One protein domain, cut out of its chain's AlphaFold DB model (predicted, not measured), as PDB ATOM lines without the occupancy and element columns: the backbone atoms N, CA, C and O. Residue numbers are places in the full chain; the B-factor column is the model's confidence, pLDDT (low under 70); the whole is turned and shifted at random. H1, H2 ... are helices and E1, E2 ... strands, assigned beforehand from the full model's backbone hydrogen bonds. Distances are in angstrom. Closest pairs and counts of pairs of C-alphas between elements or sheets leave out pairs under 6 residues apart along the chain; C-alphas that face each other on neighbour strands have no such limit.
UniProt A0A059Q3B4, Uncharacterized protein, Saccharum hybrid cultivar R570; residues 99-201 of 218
ATOM      1  N   VAL A  99      38.142  21.288 -11.640       97.38
ATOM      2  CA  VAL A  99      38.605  19.919 -11.378       97.38
ATOM      3  C   VAL A  99      39.917  19.926 -10.604       97.38
ATOM      4  O   VAL A  99      40.866  20.603 -10.992       97.38
ATOM      5  N   LYS A 100      39.999  19.122  -9.540       98.19
ATOM      6  CA  LYS A 100      41.257  18.810  -8.841       98.19
ATOM      7  C   LYS A 100      41.572  17.327  -8.959       98.19
ATOM      8  O   LYS A 100      40.674  16.494  -8.849       98.19
ATOM      9  N   ILE A 101      42.845  17.001  -9.173       98.12
ATOM     10  CA  ILE A 101      43.315  15.625  -9.375       98.12
ATOM     11  C   ILE A 101      44.149  15.190  -8.173       98.12
ATOM     12  O   ILE A 101      45.096  15.868  -7.782       98.12
ATOM     13  N   TYR A 102      43.813  14.032  -7.616       97.56
ATOM     14  CA  TYR A 102      44.498  13.423  -6.485       97.56
ATOM     15  C   TYR A 102      44.993  12.030  -6.858       97.56
ATOM     16  O   TYR A 102      44.265  11.239  -7.457       97.56
ATOM     17  N   HIS A 103      46.218  11.713  -6.448       96.31
ATOM     18  CA  HIS A 103      46.804  10.387  -6.604       96.31
ATOM     19  C   HIS A 103      46.847   9.689  -5.246       96.31
ATOM     20  O   HIS A 103      47.359  10.240  -4.270       96.31
ATOM     21  N   LYS A 104      46.306   8.474  -5.177       93.88
ATOM     22  CA  LYS A 104      46.303   7.636  -3.975       93.88
ATOM     23  C   LYS A 104      46.925   6.278  -4.286       93.88
ATOM     24  O   LYS A 104      46.488   5.584  -5.200       93.88
ATOM     25  N   ALA A 105      47.918   5.879  -3.500       91.44
ATOM     26  CA  ALA A 105      48.439   4.518  -3.536       91.44
ATOM     27  C   ALA A 105      47.518   3.608  -2.711       91.44
ATOM     28  O   ALA A 105      47.367   3.806  -1.505       91.44
ATOM     29  N   GLY A 106      46.901   2.620  -3.361       86.62
ATOM     30  CA  GLY A 106      45.920   1.740  -2.729       86.62
ATOM     31  C   GLY A 106      44.693   2.458  -2.141       86.62
ATOM     32  O   GLY A 106      44.420   3.621  -2.437       86.62
ATOM     33  N   GLY A 107      43.920   1.743  -1.322       84.81
ATOM     34  CA  GLY A 107      42.767   2.310  -0.621       84.81
ATOM     35  C   GLY A 107      42.255   1.397   0.489       84.81
ATOM     36  O   GLY A 107      42.241   0.182   0.331       84.81
ATOM     37  N   ASP A 108      41.810   1.962   1.609       91.56
ATOM     38  CA  ASP A 108      41.191   1.175   2.685       91.56
ATOM     39  C   ASP A 108      39.686   0.997   2.443       91.56
ATOM     40  O   ASP A 108      38.837   1.472   3.193       91.56
ATOM     41  N   VAL A 109      39.356   0.365   1.318       92.94
ATOM     42  CA  VAL A 109      37.977   0.078   0.913       92.94
ATOM     43  C   VAL A 109      37.836  -1.409   0.593       92.94
ATOM     44  O   VAL A 109      38.795  -2.079   0.193       92.94
ATOM     45  N   VAL A 110      36.647  -1.973   0.803       95.50
ATOM     46  CA  VAL A 110      36.420  -3.428   0.743       95.50
ATOM     47  C   VAL A 110      36.786  -3.996  -0.629       95.50
ATOM     48  O   VAL A 110      37.403  -5.064  -0.725       95.50
ATOM     49  N   SER A 111      36.438  -3.293  -1.701       96.31
ATOM     50  CA  SER A 111      36.739  -3.729  -3.060       96.31
ATOM     51  C   SER A 111      38.220  -3.608  -3.406       96.31
ATOM     52  O   SER A 111      38.706  -4.432  -4.182       96.31
ATOM     53  N   HIS A 112      38.972  -2.694  -2.781       97.00
ATOM     54  CA  HIS A 112      40.431  -2.659  -2.920       97.00
ATOM     55  C   HIS A 112      41.065  -3.931  -2.350       97.00
ATOM     56  O   HIS A 112      41.820  -4.612  -3.044       97.00
ATOM     57  N   HIS A 113      40.682  -4.326  -1.133       96.88
ATOM     58  CA  HIS A 113      41.169  -5.565  -0.516       96.88
ATOM     59  C   HIS A 113      40.844  -6.800  -1.374       96.88
ATOM     60  O   HIS A 113      41.683  -7.685  -1.559       96.88
ATOM     61  N   ARG A 114      39.648  -6.847  -1.978       96.38
ATOM     62  CA  ARG A 114      39.256  -7.916  -2.919       96.38
ATOM     63  C   ARG A 114      40.080  -7.907  -4.206       96.38
ATOM     64  O   ARG A 114      40.452  -8.977  -4.689       96.38
ATOM     65  N   LEU A 115      40.349  -6.726  -4.759       96.56
ATOM     66  CA  LEU A 115      41.174  -6.543  -5.950       96.56
ATOM     67  C   LEU A 115      42.607  -7.030  -5.699       96.56
ATOM     68  O   LEU A 115      43.107  -7.859  -6.458       96.56
ATOM     69  N   VAL A 116      43.232  -6.597  -4.603       96.06
ATOM     70  CA  VAL A 116      44.582  -7.035  -4.210       96.06
ATOM     71  C   VAL A 116      44.620  -8.544  -3.970       96.06
ATOM     72  O   VAL A 116      45.537  -9.221  -4.441       96.06
ATOM     73  N   GLY A 117      43.601  -9.106  -3.313       94.19
ATOM     74  CA  GLY A 117      43.472 -10.552  -3.129       94.19
ATOM     75  C   GLY A 117      43.401 -11.321  -4.454       94.19
ATOM     76  O   GLY A 117      44.060 -12.346  -4.615       94.19
ATOM     77  N   MET A 118      42.657 -10.812  -5.438       93.06
ATOM     78  CA  MET A 118      42.575 -11.418  -6.769       93.06
ATOM     79  C   MET A 118      43.888 -11.333  -7.539       93.06
ATOM     80  O   MET A 118      44.303 -12.327  -8.139       93.06
ATOM     81  N   LEU A 119      44.540 -10.172  -7.513       94.44
ATOM     82  CA  LEU A 119      45.850  -9.977  -8.127       94.44
ATOM     83  C   LEU A 119      46.870 -10.946  -7.525       94.44
ATOM     84  O   LEU A 119      47.547 -11.659  -8.256       94.44
ATOM     85  N   SER A 120      46.880 -11.079  -6.200       92.75
ATOM     86  CA  SER A 120      47.770 -11.998  -5.485       92.75
ATOM     87  C   SER A 120      47.474 -13.472  -5.788       92.75
ATOM     88  O   SER A 120      48.389 -14.283  -5.871       92.75
ATOM     89  N   ALA A 121      46.205 -13.850  -5.966       90.00
ATOM     90  CA  ALA A 121      45.817 -15.245  -6.190       90.00
ATOM     91  C   ALA A 121      45.982 -15.708  -7.649       90.00
ATOM     92  O   ALA A 121      46.298 -16.875  -7.904       90.00
ATOM     93  N   TYR A 122      45.724 -14.824  -8.616       88.56
ATOM     94  CA  TYR A 122      45.622 -15.193 -10.032       88.56
ATOM     95  C   TYR A 122      46.673 -14.546 -10.930       88.56
ATOM     96  O   TYR A 122      46.934 -15.098 -11.998       88.56
ATOM     97  N   PHE A 123      47.278 -13.446 -10.490       90.50
ATOM     98  CA  PHE A 123      48.223 -12.630 -11.253       90.50
ATOM     99  C   PHE A 123      49.505 -12.355 -10.443       90.50
ATOM    100  O   PHE A 123      50.123 -11.305 -10.593       90.50
ATOM    101  N   ALA A 124      49.903 -13.288  -9.570       89.50
ATOM    102  CA  ALA A 124      51.062 -13.135  -8.684       89.50
ATOM    103  C   ALA A 124      52.355 -12.824  -9.453       89.50
ATOM    104  O   ALA A 124      53.135 -11.976  -9.025       89.50
ATOM    105  N   ASP A 125      52.524 -13.460 -10.616       90.12
ATOM    106  CA  ASP A 125      53.687 -13.301 -11.495       90.12
ATOM    107  C   ASP A 125      53.840 -11.869 -12.034       90.12
ATOM    108  O   ASP A 125      54.900 -11.503 -12.525       90.12
ATOM    109  N   TRP A 126      52.790 -11.041 -11.969       90.88
ATOM    110  CA  TRP A 126      52.847  -9.651 -12.430       90.88
ATOM    111  C   TRP A 126      53.493  -8.715 -11.410       90.88
ATOM    112  O   TRP A 126      53.814  -7.582 -11.762       90.88
ATOM    113  N   HIS A 127      53.624  -9.147 -10.150       90.81
ATOM    114  CA  HIS A 127      53.992  -8.292  -9.019       90.81
ATOM    115  C   HIS A 127      53.307  -6.908  -9.068       90.81
ATOM    116  O   HIS A 127      53.996  -5.887  -9.058       90.81
ATOM    117  N   PRO A 128      51.966  -6.855  -9.189       92.88
ATOM    118  CA  PRO A 128      51.276  -5.631  -9.564       92.88
ATOM    119  C   PRO A 128      51.134  -4.663  -8.386       92.88
ATOM    120  O   PRO A 128      50.864  -5.077  -7.257       92.88
ATOM    121  N   THR A 129      51.215  -3.366  -8.672       95.00
ATOM    122  CA  THR A 129      50.758  -2.295  -7.776       95.00
ATOM    123  C   THR A 129      49.443  -1.705  -8.282       95.00
ATOM    124  O   THR A 129      49.126  -1.772  -9.473       95.00
ATOM    125  N   VAL A 130      48.642  -1.165  -7.362       96.94
ATOM    126  CA  VAL A 130      47.360  -0.525  -7.676       96.94
ATOM    127  C   VAL A 130      47.374   0.898  -7.145       96.94
ATOM    128  O   VAL A 130      47.584   1.119  -5.950       96.94
ATOM    129  N   GLU A 131      47.088   1.848  -8.024       97.31
ATOM    130  CA  GLU A 131      46.943   3.259  -7.677       97.31
ATOM    131  C   GLU A 131      45.600   3.787  -8.163       97.31
ATOM    132  O   GLU A 131      45.021   3.285  -9.130       97.31
ATOM    133  N   TYR A 132      45.109   4.818  -7.494       97.88
ATOM    134  CA  TYR A 132      43.873   5.495  -7.832       97.88
ATOM    135  C   TYR A 132      44.170   6.928  -8.233       97.88
ATOM    136  O   TYR A 132      44.872   7.653  -7.527       97.88
ATOM    137  N   VAL A 133      43.599   7.326  -9.363       97.69
ATOM    138  CA  VAL A 133      43.505   8.728  -9.762       97.69
ATOM    139  C   VAL A 133      42.080   9.165  -9.477       97.69
ATOM    140  O   VAL A 133      41.142   8.541  -9.974       97.69
ATOM    141  N   CYS A 134      41.921  10.191  -8.650       97.56
ATOM    142  CA  CYS A 134      40.631  10.701  -8.212       97.56
ATOM    143  C   CYS A 134      40.467  12.148  -8.667       97.56
ATOM    144  O   CYS A 134      41.362  12.966  -8.474       97.56
ATOM    145  N   TRP A 135      39.313  12.455  -9.239       98.38
ATOM    146  CA  TRP A 135      38.928  13.780  -9.693       98.38
ATOM    147  C   TRP A 135      37.817  14.307  -8.796       98.38
ATOM    148  O   TRP A 135      36.767  13.673  -8.677       98.38
ATOM    149  N   GLU A 136      38.062  15.460  -8.190       98.31
ATOM    150  CA  GLU A 136      37.072  16.254  -7.469       98.31
ATOM    151  C   GLU A 136      36.536  17.320  -8.416       98.31
ATOM    152  O   GLU A 136      37.305  18.148  -8.904       98.31
ATOM    153  N   TYR A 137      35.237  17.282  -8.681       97.81
ATOM    154  CA  TYR A 137      34.536  18.255  -9.506       97.81
ATOM    155  C   TYR A 137      33.735  19.168  -8.591       97.81
ATOM    156  O   TYR A 137      32.831  18.696  -7.904       97.81
ATOM    157  N   THR A 138      34.052  20.458  -8.590       97.38
ATOM    158  CA  THR A 138      33.360  21.478  -7.792       97.38
ATOM    159  C   THR A 138      32.727  22.516  -8.708       97.38
ATOM    160  O   THR A 138      33.342  22.919  -9.696       97.38
ATOM    161  N   HIS A 139      31.519  22.962  -8.369       95.19
ATOM    162  CA  HIS A 139      30.797  24.017  -9.075       95.19
ATOM    163  C   HIS A 139      30.240  25.023  -8.055       95.19
ATOM    164  O   HIS A 139      29.815  24.600  -6.981       95.19
ATOM    165  N   PRO A 140      30.188  26.335  -8.351       94.56
ATOM    166  CA  PRO A 140      29.618  27.314  -7.419       94.56
ATOM    167  C   PRO A 140      28.122  27.111  -7.113       94.56
ATOM    168  O   PRO A 140      27.653  27.562  -6.071       94.56
ATOM    169  N   LEU A 141      27.378  26.461  -8.017       93.81
ATOM    170  CA  LEU A 141      25.917  26.281  -7.935       93.81
ATOM    171  C   LEU A 141      25.456  24.816  -7.848       93.81
ATOM    172  O   LEU A 141      24.266  24.572  -7.683       93.81
ATOM    173  N   GLU A 142      26.362  23.847  -8.001       95.44
ATOM    174  CA  GLU A 142      26.026  22.416  -7.961       95.44
ATOM    175  C   GLU A 142      26.860  21.689  -6.907       95.44
ATOM    176  O   GLU A 142      27.944  22.139  -6.531       95.44
ATOM    177  N   ASP A 143      26.362  20.541  -6.451       96.19
ATOM    178  CA  ASP A 143      27.064  19.718  -5.472       96.19
ATOM    179  C   ASP A 143      28.387  19.178  -6.029       96.19
ATOM    180  O   ASP A 143      28.477  18.674  -7.156       96.19
ATOM    181  N   THR A 144      29.416  19.213  -5.181       97.12
ATOM    182  CA  THR A 144      30.700  18.570  -5.457       97.12
ATOM    183  C   THR A 144      30.508  17.077  -5.676       97.12
ATOM    184  O   THR A 144      29.864  16.393  -4.875       97.12
ATOM    185  N   TYR A 145      31.137  16.537  -6.717       98.06
ATOM    186  CA  TYR A 145      31.159  15.100  -6.943       98.06
ATOM    187  C   TYR A 145      32.551  14.586  -7.290       98.06
ATOM    188  O   TYR A 145      33.445  15.308  -7.723       98.06
ATOM    189  N   TRP A 146      32.706  13.282  -7.120       98.44
ATOM    190  CA  TRP A 146      33.950  12.558  -7.277       98.44
ATOM    191  C   TRP A 146      33.826  11.502  -8.366       98.44
ATOM    192  O   TRP A 146      32.784  10.849  -8.527       98.44
ATOM    193  N   LYS A 147      34.920  11.335  -9.108       98.25
ATOM    194  CA  LYS A 147      35.171  10.186  -9.979       98.25
ATOM    195  C   LYS A 147      36.553   9.630  -9.682       98.25
ATOM    196  O   LYS A 147      37.467  10.387  -9.375       98.25
ATOM    197  N   ALA A 148      36.724   8.326  -9.831       97.94
ATOM    198  CA  ALA A 148      37.991   7.665  -9.584       97.94
ATOM    199  C   ALA A 148      38.256   6.607 -10.644       97.94
ATOM    200  O   ALA A 148      37.349   6.043 -11.266       97.94
ATOM    201  N   ARG A 149      39.540   6.340 -10.846       98.12
ATOM    202  CA  ARG A 149      40.031   5.329 -11.770       98.12
ATOM    203  C   ARG A 149      41.105   4.510 -11.082       98.12
ATOM    204  O   ARG A 149      42.105   5.059 -10.630       98.12
ATOM    205  N   ALA A 150      40.901   3.201 -11.042       98.00
ATOM    206  CA  ALA A 150      41.887   2.240 -10.583       98.00
ATOM    207  C   ALA A 150      42.862   1.942 -11.725       98.00
ATOM    208  O   ALA A 150      42.447   1.562 -12.820       98.00
ATOM    209  N   SER A 151      44.149   2.100 -11.462       97.50
ATOM    210  CA  SER A 151      45.244   1.857 -12.394       97.50
ATOM    211  C   SER A 151      46.091   0.709 -11.864       97.50
ATOM    212  O   SER A 151      46.480   0.709 -10.697       97.50
ATOM    213  N   ILE A 152      46.337  -0.292 -12.707       96.81
ATOM    214  CA  ILE A 152      47.107  -1.486 -12.354       96.81
ATOM    215  C   ILE A 152      48.436  -1.430 -13.087       96.81
ATOM    216  O   ILE A 152      48.467  -1.329 -14.318       96.81
ATOM    217  N   PHE A 153      49.518  -1.555 -12.325       95.88
ATOM    218  CA  PHE A 153      50.871  -1.503 -12.847       95.88
ATOM    219  C   PHE A 153      51.617  -2.803 -12.542       95.88
ATOM    220  O   PHE A 153      52.114  -2.992 -11.431       95.88
ATOM    221  N   PRO A 154      51.703  -3.733 -13.502       94.25
ATOM    222  CA  PRO A 154      52.644  -4.839 -13.445       94.25
ATOM    223  C   PRO A 154      54.090  -4.342 -13.413       94.25
ATOM    224  O   PRO A 154      54.436  -3.313 -14.003       94.25
ATOM    225  N   LYS A 155      54.950  -5.106 -12.744       93.88
ATOM    226  CA  LYS A 155      56.386  -4.850 -12.725       93.88
ATOM    227  C   LYS A 155      57.038  -5.423 -13.984       93.88
ATOM    228  O   LYS A 155      56.968  -6.622 -14.236       93.88
ATOM    229  N   ASP A 156      57.718  -4.576 -14.747       91.88
ATOM    230  CA  ASP A 156      58.643  -4.995 -15.799       91.88
ATOM    231  C   ASP A 156      59.980  -5.373 -15.142       91.88
ATOM    232  O   ASP A 156      60.745  -4.509 -14.705       91.88
ATOM    233  N   GLU A 157      60.256  -6.675 -15.028       90.31
ATOM    234  CA  GLU A 157      61.497  -7.180 -14.429       90.31
ATOM    235  C   GLU A 157      62.746  -6.838 -15.249       90.31
ATOM    236  O   GLU A 157      63.815  -6.662 -14.667       90.31
ATOM    237  N   GLU A 158      62.632  -6.706 -16.576       90.81
ATOM    238  CA  GLU A 158      63.772  -6.384 -17.444       90.81
ATOM    239  C   GLU A 158      64.227  -4.938 -17.231       90.81
ATOM    240  O   GLU A 158      65.425  -4.651 -17.221       90.81
ATOM    241  N   LYS A 159      63.265  -4.027 -17.043       91.00
ATOM    242  CA  LYS A 159      63.522  -2.594 -16.832       91.00
ATOM    243  C   LYS A 159      63.570  -2.187 -15.362       91.00
ATOM    244  O   LYS A 159      63.970  -1.068 -15.057       91.00
ATOM    245  N   GLY A 160      63.143  -3.064 -14.455       90.25
ATOM    246  CA  GLY A 160      63.031  -2.772 -13.027       90.25
ATOM    247  C   GLY A 160      61.991  -1.698 -12.686       90.25
ATOM    248  O   GLY A 160      62.102  -1.080 -11.630       90.25
ATOM    249  N   ALA A 161      61.003  -1.462 -13.554       91.56
ATOM    250  CA  ALA A 161      60.034  -0.370 -13.440       91.56
ATOM    251  C   ALA A 161      58.586  -0.875 -13.507       91.56
ATOM    252  O   ALA A 161      58.322  -1.960 -14.014       91.56
ATOM    253  N   TYR A 162      57.644  -0.078 -13.008       91.69
ATOM    254  CA  TYR A 162      56.213  -0.359 -13.117       91.69
ATOM    255  C   TYR A 162      55.657   0.277 -14.391       91.69
ATOM    256  O   TYR A 162      55.901   1.455 -14.651       91.69
ATOM    257  N   GLN A 163      54.917  -0.495 -15.187       92.75
ATOM    258  CA  GLN A 163      54.266   0.002 -16.398       92.75
ATOM    259  C   GLN A 163      52.754  -0.073 -16.232       92.75
ATOM    260  O   GLN A 163      52.235  -1.090 -15.786       92.75
ATOM    261  N   LEU A 164      52.046   0.987 -16.623       93.56
ATOM    262  CA  LEU A 164      50.589   0.965 -16.658       93.56
ATOM    263  C   LEU A 164      50.123  -0.087 -17.669       93.56
ATOM    264  O   LEU A 164      50.379   0.054 -18.863       93.56
ATOM    265  N   ASP A 165      49.437  -1.123 -17.190       92.94
ATOM    266  CA  ASP A 165      48.830  -2.142 -18.054       92.94
ATOM    267  C   ASP A 165      47.366  -1.804 -18.317       92.94
ATOM    268  O   ASP A 165      46.905  -1.795 -19.458       92.94
ATOM    269  N   ARG A 166      46.614  -1.511 -17.249       93.38
ATOM    270  CA  ARG A 166      45.157  -1.374 -17.315       93.38
ATOM    271  C   ARG A 166      44.640  -0.277 -16.415       93.38
ATOM    272  O   ARG A 166      45.171  -0.023 -15.336       93.38
ATOM    273  N   MET A 167      43.522   0.286 -16.850       96.62
ATOM    274  CA  MET A 167      42.753   1.261 -16.105       96.62
ATOM    275  C   MET A 167      41.279   0.879 -16.094       96.62
ATOM    276  O   MET A 167      40.731   0.474 -17.118       96.62
ATOM    277  N   TYR A 168      40.638   1.067 -14.949       97.62
ATOM    278  CA  TYR A 168      39.221   0.806 -14.747       97.62
ATOM    279  C   TYR A 168      38.577   2.012 -14.086       97.62
ATOM    280  O   TYR A 168      39.078   2.515 -13.081       97.62
ATOM    281  N   ALA A 169      37.484   2.490 -14.665       95.81
ATOM    282  CA  ALA A 169      36.726   3.623 -14.161       95.81
ATOM    283  C   ALA A 169      35.254   3.236 -14.055       95.81
ATOM    284  O   ALA A 169      34.755   2.448 -14.858       95.81
ATOM    285  N   HIS A 170      34.573   3.824 -13.083       96.19
ATOM    286  CA  HIS A 170      33.129   3.715 -12.944       96.19
ATOM    287  C   HIS A 170      32.436   4.894 -13.643       96.19
ATOM    288  O   HIS A 170      33.027   5.957 -13.842       96.19
ATOM    289  N   VAL A 171      31.169   4.713 -14.024       93.44
ATOM    290  CA  VAL A 171      30.399   5.735 -14.760       93.44
ATOM    291  C   VAL A 171      29.751   6.759 -13.818       93.44
ATOM    292  O   VAL A 171      29.659   7.941 -14.151       93.44
ATOM    293  N   GLY A 172      29.301   6.314 -12.639       92.94
ATOM    294  CA  GLY A 172      28.511   7.132 -11.712       92.94
ATOM    295  C   GLY A 172      29.281   8.295 -11.078       92.94
ATOM    296  O   GLY A 172      30.489   8.215 -10.887       92.94
ATOM    297  N   ARG A 173      28.570   9.367 -10.713       96.25
ATOM    298  CA  ARG A 173      29.089  10.440  -9.847       96.25
ATOM    299  C   ARG A 173      28.936  10.015  -8.385       96.25
ATOM    300  O   ARG A 173      27.895   9.463  -8.026       96.25
ATOM    301  N   ARG A 174      29.945  10.254  -7.546       97.81
ATOM    302  CA  ARG A 174      29.901   9.923  -6.111       97.81
ATOM    303  C   ARG A 174      30.065  11.159  -5.244       97.81
ATOM    304  O   ARG A 174      30.755  12.086  -5.632       97.81
ATOM    305  N   ALA A 175      29.438  11.166  -4.072       97.50
ATOM    306  CA  ALA A 175      29.553  12.281  -3.133       97.50
ATOM    307  C   ALA A 175      30.910  12.293  -2.406       97.50
ATOM    308  O   ALA A 175      31.366  13.346  -1.969       97.50
ATOM    309  N   THR A 176      31.569  11.134  -2.295       97.12
ATOM    310  CA  THR A 176      32.843  10.973  -1.585       97.12
ATOM    311  C   THR A 176      33.903  10.313  -2.463       97.12
ATOM    312  O   THR A 176      33.597   9.557  -3.394       97.12
ATOM    313  N   ILE A 177      35.173  10.576  -2.143       96.50
ATOM    314  CA  ILE A 177      36.312   9.919  -2.789       96.50
ATOM    315  C   ILE A 177      36.362   8.423  -2.446       96.50
ATOM    316  O   ILE A 177      36.761   7.624  -3.294       96.50
ATOM    317  N   GLU A 178      35.945   8.025  -1.243       97.00
ATOM    318  CA  GLU A 178      35.906   6.628  -0.798       97.00
ATOM    319  C   GLU A 178      34.912   5.805  -1.620       97.00
ATOM    320  O   GLU A 178      35.296   4.765  -2.153       97.00
ATOM    321  N   ASP A 179      33.681   6.294  -1.810       97.44
ATOM    322  CA  ASP A 179      32.665   5.608  -2.625       97.44
ATOM    323  C   ASP A 179      33.109   5.492  -4.087       97.44
ATOM    324  O   ASP A 179      32.919   4.470  -4.745       97.44
ATOM    325  N   SER A 180      33.744   6.548  -4.598       97.56
ATOM    326  CA  SER A 180      34.308   6.561  -5.945       97.56
ATOM    327  C   SER A 180      35.441   5.538  -6.099       97.56
ATOM    328  O   SER A 180      35.518   4.819  -7.096       97.56
ATOM    329  N   THR A 181      36.302   5.426  -5.084       97.62
ATOM    330  CA  THR A 181      37.407   4.458  -5.041       97.62
ATOM    331  C   THR A 181      36.890   3.022  -4.926       97.62
ATOM    332  O   THR A 181      37.414   2.135  -5.600       97.62
ATOM    333  N   GLU A 182      35.858   2.788  -4.111       97.88
ATOM    334  CA  GLU A 182      35.196   1.487  -3.961       97.88
ATOM    335  C   GLU A 182      34.637   1.004  -5.305       97.88
ATOM    336  O   GLU A 182      34.948  -0.110  -5.730       97.88
ATOM    337  N   ASP A 183      33.910   1.864  -6.022       98.12
ATOM    338  CA  ASP A 183      33.384   1.552  -7.353       98.12
ATOM    339  C   ASP A 183      34.495   1.278  -8.374       98.12
ATOM    340  O   ASP A 183      34.443   0.293  -9.110       98.12
ATOM    341  N   ALA A 184      35.534   2.120  -8.417       98.12
ATOM    342  CA  ALA A 184      36.665   1.923  -9.324       98.12
ATOM    343  C   ALA A 184      37.386   0.590  -9.054       98.12
ATOM    344  O   ALA A 184      37.764  -0.132  -9.982       98.12
ATOM    345  N   ALA A 185      37.567   0.240  -7.777       97.94
ATOM    346  CA  ALA A 185      38.163  -1.025  -7.365       97.94
ATOM    347  C   ALA A 185      37.267  -2.223  -7.716       97.94
ATOM    348  O   ALA A 185      37.768  -3.271  -8.132       97.94
ATOM    349  N   PHE A 186      35.950  -2.070  -7.572       97.69
ATOM    350  CA  PHE A 186      34.973  -3.080  -7.959       97.69
ATOM    351  C   PHE A 186      35.003  -3.338  -9.470       97.69
ATOM    352  O   PHE A 186      35.096  -4.497  -9.884       97.69
ATOM    353  N   GLU A 187      35.024  -2.288 -10.291       98.06
ATOM    354  CA  GLU A 187      35.133  -2.409 -11.749       98.06
ATOM    355  C   GLU A 187      36.439  -3.095 -12.168       98.06
ATOM    356  O   GLU A 187      36.429  -4.012 -12.992       98.06
ATOM    357  N   ALA A 188      37.565  -2.751 -11.537       97.69
ATOM    358  CA  ALA A 188      38.834  -3.444 -11.766       97.69
ATOM    359  C   ALA A 188      38.761  -4.936 -11.411       97.69
ATOM    360  O   ALA A 188      39.202  -5.797 -12.175       97.69
ATOM    361  N   CYS A 189      38.160  -5.253 -10.265       95.75
ATOM    362  CA  CYS A 189      37.937  -6.621  -9.807       95.75
ATOM    363  C   CYS A 189      37.090  -7.412 -10.823       95.75
ATOM    364  O   CYS A 189      37.435  -8.539 -11.186       95.75
ATOM    365  N   MET A 190      36.016  -6.818 -11.346       96.25
ATOM    366  CA  MET A 190      35.168  -7.447 -12.360       96.25
ATOM    367  C   MET A 190      35.880  -7.604 -13.706       96.25
ATOM    368  O   MET A 190      35.831  -8.685 -14.301       96.25
ATOM    369  N   GLY A 191      36.615  -6.586 -14.153       95.69
ATOM    370  CA  GLY A 191      37.398  -6.633 -15.383       95.69
ATOM    371  C   GLY A 191      38.475  -7.721 -15.370       95.69
ATOM    372  O   GLY A 191      38.648  -8.442 -16.355       95.69
ATOM    373  N   LEU A 192      39.157  -7.911 -14.239       94.31
ATOM    374  CA  LEU A 192      40.136  -8.989 -14.073       94.31
ATOM    375  C   LEU A 192      39.488 -10.376 -14.005       94.31
ATOM    376  O   LEU A 192      40.032 -11.330 -14.568       94.31
ATOM    377  N   ARG A 193      38.313 -10.513 -13.372       91.88
ATOM    378  CA  ARG A 193      37.542 -11.771 -13.415       91.88
ATOM    379  C   ARG A 193      37.162 -12.134 -14.834       91.88
ATOM    380  O   ARG A 193      37.308 -13.294 -15.208       91.88
ATOM    381  N   TYR A 194      36.703 -11.157 -15.611       91.75
ATOM    382  CA  TYR A 194      36.365 -11.367 -17.010       91.75
ATOM    383  C   TYR A 194      37.588 -11.816 -17.809       91.75
ATOM    384  O   TYR A 194      37.527 -12.853 -18.462       91.75
ATOM    385  N   LEU A 195      38.722 -11.117 -17.683       90.50
ATOM    386  CA  LEU A 195      39.976 -11.511 -18.333       90.50
ATOM    387  C   LEU A 195      40.360 -12.950 -17.980       90.50
ATOM    388  O   LEU A 195      40.738 -13.747 -18.841       90.50
ATOM    389  N   ARG A 196      40.257 -13.297 -16.695       86.44
ATOM    390  CA  ARG A 196      40.592 -14.638 -16.235       86.44
ATOM    391  C   ARG A 196      39.636 -15.672 -16.814       86.44
ATOM    392  O   ARG A 196      40.100 -16.699 -17.307       86.44
ATOM    393  N   PHE A 197      38.336 -15.405 -16.772       86.44
ATOM    394  CA  PHE A 197      37.328 -16.273 -17.364       86.44
ATOM    395  C   PHE A 197      37.592 -16.474 -18.855       86.44
ATOM    396  O   PHE A 197      37.622 -17.613 -19.308       86.44
ATOM    397  N   ASP A 198      37.876 -15.402 -19.591       87.62
ATOM    398  CA  ASP A 198      38.154 -15.462 -21.021       87.62
ATOM    399  C   ASP A 198      39.392 -16.318 -21.326       87.62
ATOM    400  O   ASP A 198      39.347 -17.182 -22.200       87.62
ATOM    401  N   SER A 199      40.449 -16.189 -20.512       84.75
ATOM    402  CA  SER A 199      41.650 -17.033 -20.618       84.75
ATOM    403  C   SER A 199      41.388 -18.520 -20.336       84.75
ATOM    404  O   SER A 199      42.119 -19.381 -20.818       84.75
ATOM    405  N   MET A 200      40.353 -18.835 -19.549       84.06
ATOM    406  CA  MET A 200      40.017 -20.196 -19.118       84.06
ATOM    407  C   MET A 200      38.812 -20.789 -19.849       84.06
ATOM    408  O   MET A 200      38.512 -21.965 -19.660       84.06
ATOM    409  N   LYS A 201      38.083 -20.027 -20.672       83.62
ATOM    410  CA  LYS A 201      36.775 -20.461 -21.196       83.62
ATOM    411  C   LYS A 201      36.851 -21.735 -22.045       83.62
ATOM    412  O   LYS A 201      35.875 -22.482 -22.104       83.62
TER     413      LYS A 201
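Overview. This is residues 99 to 201 of the 218 residues of an uncharacterized protein of Saccharum hybrid cultivar R570 (UniProt A0A059Q3B4). A twisted antiparallel sheet of four strands is covered on one face by two helices side by side, the other face having no named helix. The long H2 slants over E3 and E4, while the shorter H1 packs on H2 and reaches the sheet with residues 112 to 119; the turns at Leu 141 and Glu 158 lie at opposite ends of the long axis. The printed part has 103 residues, with two named helices and four named strands in the order E1 H1 E2 E3 E4 H2 along the chain, of mixed class; the sheet's order is E1 E2 E3 E4. The whole is compact, with a radius of gyration of the C-alphas of 14.7 A, and only just elongated, spanning 49 by 32 by 21 A.

Along the chain. Begin with the sheet: find C-alpha 99 at (38.605, 19.919, -11.378), where E1, residues 99 to 105, starts and runs 19.9 A. E2, residues 129 to 138, is 29.5 A long; E3, residues 145 to 153, 26.4 A; E4, residues 166 to 169, 10.3 A. H1, residues 110 to 122, runs 18.4 A from C-alpha 110 at (36.420, -3.428, 0.743). H2, residues 177 to 200, runs 34.5 A and ends at C-alpha 200, (40.017, -20.196, -19.118).

Arrangement. Look first at the inner strands E2 and E3, a hairpin, where N 133 and O 149 are 3.0 A apart, within hydrogen-bond range. On the edge strand E1, N 102 is 2.8 A from O 134 of E2. On the other edge, E4 forms a hairpin with E3, with N 150 and O 168 at 2.8 A. E2, E3 and E4 make a meander, each strand the antiparallel neighbour of the one before. H1 and H2 are on one face of the sheet, making two layers. H2 has a height over the sheet of 7.2 A and lies over E3 and E4, only just not over E2, on which 2 of its C-alphas fall. It runs slantwise to the strands, at 39 degrees to E3 on the local plane; its closest C-alphas to E3 are those of Ser 180 and Ala 148, 5.3 A apart. With residues 182 to 189 alone it touches H1, the same way at a shallow tilt of 25 degrees; the closest C-alphas are those of Leu 115 and Cys 189, at 5.0 A. In H1 and H2 every O i to N i+4 pair is within hydrogen-bond range. E1 and E4 are apart.

Size, cuts and confidence. The C-alphas farthest apart, those of Leu 141 and Glu 158, are 50.9 A from each other. The printed part has no cut. The link from E3 to E4, residues 154 to 165, is long; in it residues 155 to 156 pair antiparallel with 161 to 162. The mean pLDDT of the printed part is 94.4, and no printed residue is under 70.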